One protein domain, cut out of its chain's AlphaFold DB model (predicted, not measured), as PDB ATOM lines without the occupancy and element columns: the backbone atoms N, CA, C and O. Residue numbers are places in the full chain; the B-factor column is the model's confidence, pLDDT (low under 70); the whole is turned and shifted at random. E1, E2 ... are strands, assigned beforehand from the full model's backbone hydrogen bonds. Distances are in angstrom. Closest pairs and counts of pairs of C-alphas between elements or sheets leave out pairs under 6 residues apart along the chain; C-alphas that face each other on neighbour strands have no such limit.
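Overview. This is residues 282 to 335 of the 464 residues of the protein "Peptidase S74 domain-containing protein" of Oscillibacter sp. 1-3 (UniProt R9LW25). One strongly twisted sheet makes a rod, with the long, sharply bent E2 and E3 side by side in its middle, E1 beside E2 and the hairpin E4-E5 beside E3. The 54 printed residues hold no named helix and five named strands, E1 to E5 in chain and sheet order, an all-strand meander, each strand the antiparallel neighbour of the one before. It is only just compact, close to loose, with a radius of gyration of the C-alphas of 11.8 A and spans of 40 by 18 by 14 A.

Arrangement. Edge strand E1, residues 282 to 285, forms a hairpin with E2, residues 293 to 303; N 282 and O 297 are 2.8 A apart, within hydrogen-bond range. E2 bends by 94 degrees at 299, and E3, residues 309 to 317, by 100 degrees at 312; in their hairpin N 300 and O 312 are 2.8 A apart. E4, residues 323 to 327, pairs with E3 through N 315 and O 324, 2.8 A, and with edge strand E5, residues 330 to 334, through N 332 and O 325, 2.8 A.

Along the chain. C-alpha 282 begins E1 at (118.221, 88.660, 140.322). E2 is 22.3 A long, E3 18.0 A. E5 ends at C-alpha 334, (108.184, 105.462, 140.468).

Size, cuts and confidence. The farthest C-alphas, Asn 289 and His 306, are 40.2 A apart. The printed part has no cut and no long link; no printed residue is under pLDDT 70.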
ATOM      1  N   MET A 282     116.919  88.890 139.703       95.19
ATOM      2  CA  MET A 282     118.221  88.660 140.322       95.19
ATOM      3  C   MET A 282     118.409  89.657 141.465       95.19
ATOM      4  O   MET A 282     118.200  90.854 141.258       95.19
ATOM      5  N   ASP A 283     118.847  89.183 142.630       95.06
ATOM      6  CA  ASP A 283     119.253  90.052 143.734       95.06
ATOM      7  C   ASP A 283     120.547  90.793 143.387       95.06
ATOM      8  O   ASP A 283     121.534  90.209 142.936       95.06
ATOM      9  N   VAL A 284     120.544  92.102 143.617       95.31
ATOM     10  CA  VAL A 284     121.689  92.992 143.425       95.31
ATOM     11  C   VAL A 284     122.119  93.501 144.796       95.31
ATOM     12  O   VAL A 284     121.384  94.234 145.459       95.31
ATOM     13  N   TYR A 285     123.314  93.110 145.230       95.38
ATOM     14  CA  TYR A 285     123.879  93.497 146.523       95.38
ATOM     15  C   TYR A 285     124.477  94.907 146.484       95.38
ATOM     16  O   TYR A 285     124.950  95.365 145.445       95.38
ATOM     17  N   GLU A 286     124.497  95.594 147.630       95.12
ATOM     18  CA  GLU A 286     125.037  96.961 147.741       95.12
ATOM     19  C   GLU A 286     126.532  97.054 147.386       95.12
ATOM     20  O   GLU A 286     127.015  98.092 146.935       95.12
ATOM     21  N   SER A 287     127.287  95.973 147.611       93.81
ATOM     22  CA  SER A 287     128.683  95.831 147.194       93.81
ATOM     23  C   SER A 287     129.101  94.358 147.168       93.81
ATOM     24  O   SER A 287     128.429  93.513 147.753       93.81
ATOM     25  N   LEU A 288     130.267  94.061 146.582       90.06
ATOM     26  CA  LEU A 288     130.856  92.710 146.558       90.06
ATOM     27  C   LEU A 288     131.152  92.125 147.951       90.06
ATOM     28  O   LEU A 288     131.326  90.920 148.078       90.06
ATOM     29  N   ASN A 289     131.244  92.974 148.981       91.69
ATOM     30  CA  ASN A 289     131.581  92.573 150.349       91.69
ATOM     31  C   ASN A 289     130.385  92.671 151.311       91.69
ATOM     32  O   ASN A 289     130.559  92.484 152.514       91.69
ATOM     33  N   SER A 290     129.193  93.019 150.814       92.38
ATOM     34  CA  SER A 290     127.990  93.179 151.631       92.38
ATOM     35  C   SER A 290     127.036  92.013 151.414       92.38
ATOM     36  O   SER A 290     126.775  91.626 150.281       92.38
ATOM     37  N   ASN A 291     126.451  91.515 152.502       93.00
ATOM     38  CA  ASN A 291     125.324  90.582 152.440       93.00
ATOM     39  C   ASN A 291     123.973  91.316 152.345       93.00
ATOM     40  O   ASN A 291     122.927  90.672 152.355       93.00
ATOM     41  N   ALA A 292     123.981  92.653 152.297       96.00
ATOM     42  CA  ALA A 292     122.776  93.453 152.139       96.00
ATOM     43  C   ALA A 292     122.381  93.553 150.660       96.00
ATOM     44  O   ALA A 292     123.183  93.951 149.808       96.00
ATOM     45  N   ILE A 293     121.126  93.207 150.377       96.38
ATOM     46  CA  ILE A 293     120.506  93.366 149.063       96.38
ATOM     47  C   ILE A 293     120.175  94.850 148.882       96.38
ATOM     48  O   ILE A 293     119.408  95.416 149.656       96.38
ATOM     49  N   GLY A 294     120.743  95.482 147.856       95.38
ATOM     50  CA  GLY A 294     120.412  96.858 147.480       95.38
ATOM     51  C   GLY A 294     119.130  96.942 146.646       95.38
ATOM     52  O   GLY A 294     118.386  97.925 146.721       95.38
ATOM     53  N   GLY A 295     118.838  95.896 145.874       96.00
ATOM     54  CA  GLY A 295     117.654  95.826 145.030       96.00
ATOM     55  C   GLY A 295     117.615  94.576 144.168       96.00
ATOM     56  O   GLY A 295     118.335  93.615 144.420       96.00
ATOM     57  N   THR A 296     116.781  94.604 143.135       96.50
ATOM     58  CA  THR A 296     116.631  93.496 142.194       96.50
ATOM     59  C   THR A 296     116.635  93.975 140.743       96.50
ATOM     60  O   THR A 296     116.279  95.118 140.447       96.50
ATOM     61  N   LEU A 297     117.050  93.093 139.830       96.31
ATOM     62  CA  LEU A 297     117.048  93.302 138.381       96.31
ATOM     63  C   LEU A 297     116.474  92.069 137.683       96.31
ATOM     64  O   LEU A 297     116.985  90.967 137.853       96.31
ATOM     65  N   GLY A 298     115.464  92.236 136.834       96.00
ATOM     66  CA  GLY A 298     114.981  91.143 135.984       96.00
ATOM     67  C   GLY A 298     113.481  91.188 135.763       96.00
ATOM     68  O   GLY A 298     112.919  92.264 135.566       96.00
ATOM     69  N   TYR A 299     112.843  90.013 135.758       95.38
ATOM     70  CA  TYR A 299     111.396  89.910 135.575       95.38
ATOM     71  C   TYR A 299     110.658  90.231 136.877       95.38
ATOM     72  O   TYR A 299     110.861  89.567 137.893       95.38
ATOM     73  N   VAL A 300     109.802  91.249 136.839       93.56
ATOM     74  CA  VAL A 300     109.203  91.886 138.019       93.56
ATOM     75  C   VAL A 300     107.718  92.165 137.805       93.56
ATOM     76  O   VAL A 300     107.206  92.143 136.680       93.56
ATOM     77  N   THR A 301     107.016  92.462 138.899       91.81
ATOM     78  CA  THR A 301     105.621  92.915 138.861       91.81
ATOM     79  C   THR A 301     105.484  94.305 139.456       91.81
ATOM     80  O   THR A 301     106.089  94.591 140.483       91.81
ATOM     81  N   SER A 302     104.666  95.151 138.839       90.62
ATOM     82  CA  SER A 302     104.423  96.533 139.267       90.62
ATOM     83  C   SER A 302     102.945  96.893 139.066       90.62
ATOM     84  O   SER A 302     102.181  96.068 138.563       90.62
ATOM     85  N   TYR A 303     102.525  98.098 139.442       87.06
ATOM     86  CA  TYR A 303     101.141  98.560 139.309       87.06
ATOM     87  C   TYR A 303     101.033  99.754 138.354       87.06
ATOM     88  O   TYR A 303     101.920 100.609 138.317       87.06
ATOM     89  N   ASP A 304      99.965  99.799 137.556       82.81
ATOM     90  CA  ASP A 304      99.639 100.955 136.716       82.81
ATOM     91  C   ASP A 304      98.947 102.079 137.519       82.81
ATOM     92  O   ASP A 304      98.673 101.949 138.714       82.81
ATOM     93  N   PHE A 305      98.641 103.199 136.855       74.88
ATOM     94  CA  PHE A 305      97.937 104.339 137.464       74.88
ATOM     95  C   PHE A 305      96.542 103.981 138.010       74.88
ATOM     96  O   PHE A 305      96.032 104.655 138.903       74.88
ATOM     97  N   HIS A 306      95.918 102.928 137.487       82.00
ATOM     98  CA  HIS A 306      94.611 102.449 137.925       82.00
ATOM     99  C   HIS A 306      94.710 101.421 139.065       82.00
ATOM    100  O   HIS A 306      93.680 100.954 139.548       82.00
ATOM    101  N   GLY A 307      95.924 101.084 139.514       83.56
ATOM    102  CA  GLY A 307      96.169 100.071 140.536       83.56
ATOM    103  C   GLY A 307      96.093  98.634 140.012       83.56
ATOM    104  O   GLY A 307      96.034  97.703 140.815       83.56
ATOM    105  N   ASN A 308      96.103  98.418 138.694       89.75
ATOM    106  CA  ASN A 308      96.158  97.078 138.115       89.75
ATOM    107  C   ASN A 308      97.584  96.537 138.168       89.75
ATOM    108  O   ASN A 308      98.541  97.271 137.927       89.75
ATOM    109  N   ARG A 309      97.734  95.237 138.439       92.38
ATOM    110  CA  ARG A 309      99.035  94.561 138.416       92.38
ATOM    111  C   ARG A 309      99.491  94.321 136.975       92.38
ATOM    112  O   ARG A 309      98.714  93.873 136.141       92.38
ATOM    113  N   THR A 310     100.768  94.567 136.729       92.94
ATOM    114  CA  THR A 310     101.421  94.555 135.414       92.94
ATOM    115  C   THR A 310     102.742  93.799 135.505       92.94
ATOM    116  O   THR A 310     103.330  93.706 136.590       92.94
ATOM    117  N   TYR A 311     103.211  93.261 134.381       94.19
ATOM    118  CA  TYR A 311     104.349  92.339 134.348       94.19
ATOM    119  C   TYR A 311     105.365  92.753 133.287       94.19
ATOM    120  O   TYR A 311     104.994  93.237 132.215       94.19
ATOM    121  N   GLY A 312     106.651  92.571 133.577       94.31
ATOM    122  CA  GLY A 312     107.709  92.879 132.623       94.31
ATOM    123  C   GLY A 312     109.088  92.920 133.258       94.31
ATOM    124  O   GLY A 312     109.369  92.161 134.180       94.31
ATOM    125  N   MET A 313     109.952  93.796 132.752       95.06
ATOM    126  CA  MET A 313     111.328  93.939 133.229       95.06
ATOM    127  C   MET A 313     111.480  95.181 134.099       95.06
ATOM    128  O   MET A 313     110.859  96.209 133.826       95.06
ATOM    129  N   GLY A 314     112.343  95.126 135.107       94.94
ATOM    130  CA  GLY A 314     112.635  96.313 135.892       94.94
ATOM    131  C   GLY A 314     113.793  96.190 136.862       94.94
ATOM    132  O   GLY A 314     114.372  95.120 137.058       94.94
ATOM    133  N   MET A 315     114.105  97.345 137.439       95.56
ATOM    134  CA  MET A 315     115.052  97.556 138.522       95.56
ATOM    135  C   MET A 315     114.283  98.115 139.712       95.56
ATOM    136  O   MET A 315     113.641  99.163 139.591       95.56
ATOM    137  N   LEU A 316     114.317  97.410 140.836       93.75
ATOM    138  CA  LEU A 316     113.604  97.791 142.050       93.75
ATOM    139  C   LEU A 316     114.608  97.933 143.185       93.75
ATOM    140  O   LEU A 316     115.582  97.188 143.257       93.75
ATOM    141  N   ASN A 317     114.381  98.891 144.078       92.25
ATOM    142  CA  ASN A 317     115.117  98.925 145.335       92.25
ATOM    143  C   ASN A 317     114.663  97.785 146.262       92.25
ATOM    144  O   ASN A 317     113.611  97.196 146.052       92.25
ATOM    145  N   TYR A 318     115.404  97.546 147.345       92.50
ATOM    146  CA  TYR A 318     115.119  96.490 148.328       92.50
ATOM    147  C   TYR A 318     113.654  96.386 148.822       92.50
ATOM    148  O   TYR A 318     113.191  95.296 149.134       92.50
ATOM    149  N   ASN A 319     112.919  97.505 148.902       89.50
ATOM    150  CA  ASN A 319     111.526  97.538 149.381       89.50
ATOM    151  C   ASN A 319     110.487  97.730 148.258       89.50
ATOM    152  O   ASN A 319     109.348  98.078 148.557       89.50
ATOM    153  N   ASP A 320     110.881  97.627 146.986       88.62
ATOM    154  CA  ASP A 320     110.023  97.815 145.808       88.62
ATOM    155  C   ASP A 320     109.319  99.183 145.692       88.62
ATOM    156  O   ASP A 320     108.457  99.379 144.843       88.62
ATOM    157  N   ASN A 321     109.679 100.166 146.509       86.94
ATOM    158  CA  ASN A 321     109.059 101.492 146.503       86.94
ATOM    159  C   ASN A 321     109.603 102.386 145.382       86.94
ATOM    160  O   ASN A 321     108.883 103.229 144.850       86.94
ATOM    161  N   TYR A 322     110.873 102.208 145.030       89.44
ATOM    162  CA  TYR A 322     111.549 102.971 143.990       89.44
ATOM    163  C   TYR A 322     111.828 102.035 142.830       89.44
ATOM    164  O   TYR A 322     112.547 101.046 142.988       89.44
ATOM    165  N   GLN A 323     111.220 102.324 141.685       90.44
ATOM    166  CA  GLN A 323     111.181 101.382 140.576       90.44
ATOM    167  C   GLN A 323     111.478 102.071 139.246       90.44
ATOM    168  O   GLN A 323     110.941 103.142 138.958       90.44
ATOM    169  N   VAL A 324     112.261 101.399 138.407       92.56
ATOM    170  CA  VAL A 324     112.342 101.639 136.963       92.56
ATOM    171  C   VAL A 324     111.798 100.391 136.284       92.56
ATOM    172  O   VAL A 324     112.439  99.345 136.329       92.56
ATOM    173  N   VAL A 325     110.603 100.462 135.703       92.94
ATOM    174  CA  VAL A 325     109.920  99.278 135.158       92.94
ATOM    175  C   VAL A 325     109.427  99.524 133.746       92.94
ATOM    176  O   VAL A 325     108.953 100.608 133.420       92.94
ATOM    177  N   VAL A 326     109.493  98.488 132.919       93.94
ATOM    178  CA  VAL A 326     108.852  98.417 131.609       93.94
ATOM    179  C   VAL A 326     107.970  97.184 131.612       93.94
ATOM    180  O   VAL A 326     108.450  96.054 131.688       93.94
ATOM    181  N   THR A 327     106.667  97.419 131.556       92.25
ATOM    182  CA  THR A 327     105.645  96.372 131.619       92.25
ATOM    183  C   THR A 327     104.772  96.394 130.373       92.25
ATOM    184  O   THR A 327     104.871  97.311 129.556       92.25
ATOM    185  N   ASP A 328     103.873  95.419 130.260       88.69
ATOM    186  CA  ASP A 328     102.760  95.422 129.297       88.69
ATOM    187  C   ASP A 328     101.935  96.729 129.278       88.69
ATOM    188  O   ASP A 328     101.298  97.051 128.278       88.69
ATOM    189  N   SER A 329     102.001  97.511 130.356       86.06
ATOM    190  CA  SER A 329     101.287  98.775 130.542       86.06
ATOM    191  C   SER A 329     102.200 100.009 130.441       86.06
ATOM    192  O   SER A 329     101.841 101.091 130.909       86.06
ATOM    193  N   GLY A 330     103.390  99.855 129.851       84.31
ATOM    194  CA  GLY A 330     104.328 100.941 129.557       84.31
ATOM    195  C   GLY A 330     105.530 101.031 130.500       84.31
ATOM    196  O   GLY A 330     105.720 100.201 131.397       84.31
ATOM    197  N   ALA A 331     106.355 102.054 130.262       86.88
ATOM    198  CA  ALA A 331     107.539 102.377 131.053       86.88
ATOM    199  C   ALA A 331     107.195 103.361 132.178       86.88
ATOM    200  O   ALA A 331     106.487 104.344 131.951       86.88
ATOM    201  N   ARG A 332     107.689 103.103 133.391       83.25
ATOM    202  CA  ARG A 332     107.421 103.916 134.584       83.25
ATOM    203  C   ARG A 332     108.680 104.086 135.425       83.25
ATOM    204  O   ARG A 332     109.463 103.154 135.597       83.25
ATOM    205  N   LEU A 333     108.816 105.289 135.967       86.56
ATOM    206  CA  LEU A 333     109.784 105.662 136.986       86.56
ATOM    207  C   LEU A 333     108.974 106.075 138.218       86.56
ATOM    208  O   LEU A 333     108.257 107.075 138.167       86.56
ATOM    209  N   THR A 334     109.039 105.287 139.286       80.50
ATOM    210  CA  THR A 334     108.184 105.462 140.468       80.50
ATOM    211  C   THR A 334     109.025 105.755 141.697       80.50
ATOM    212  O   THR A 334     110.053 105.119 141.922       80.50
ATOM    213  N   SER A 335     108.556 106.703 142.503       82.69
ATOM    214  CA  SER A 335     109.112 107.051 143.804       82.69
ATOM    215  C   SER A 335     107.993 107.630 144.685       82.69
ATOM    216  O   SER A 335     107.297 108.540 144.231       82.69
TER     217      SER A 335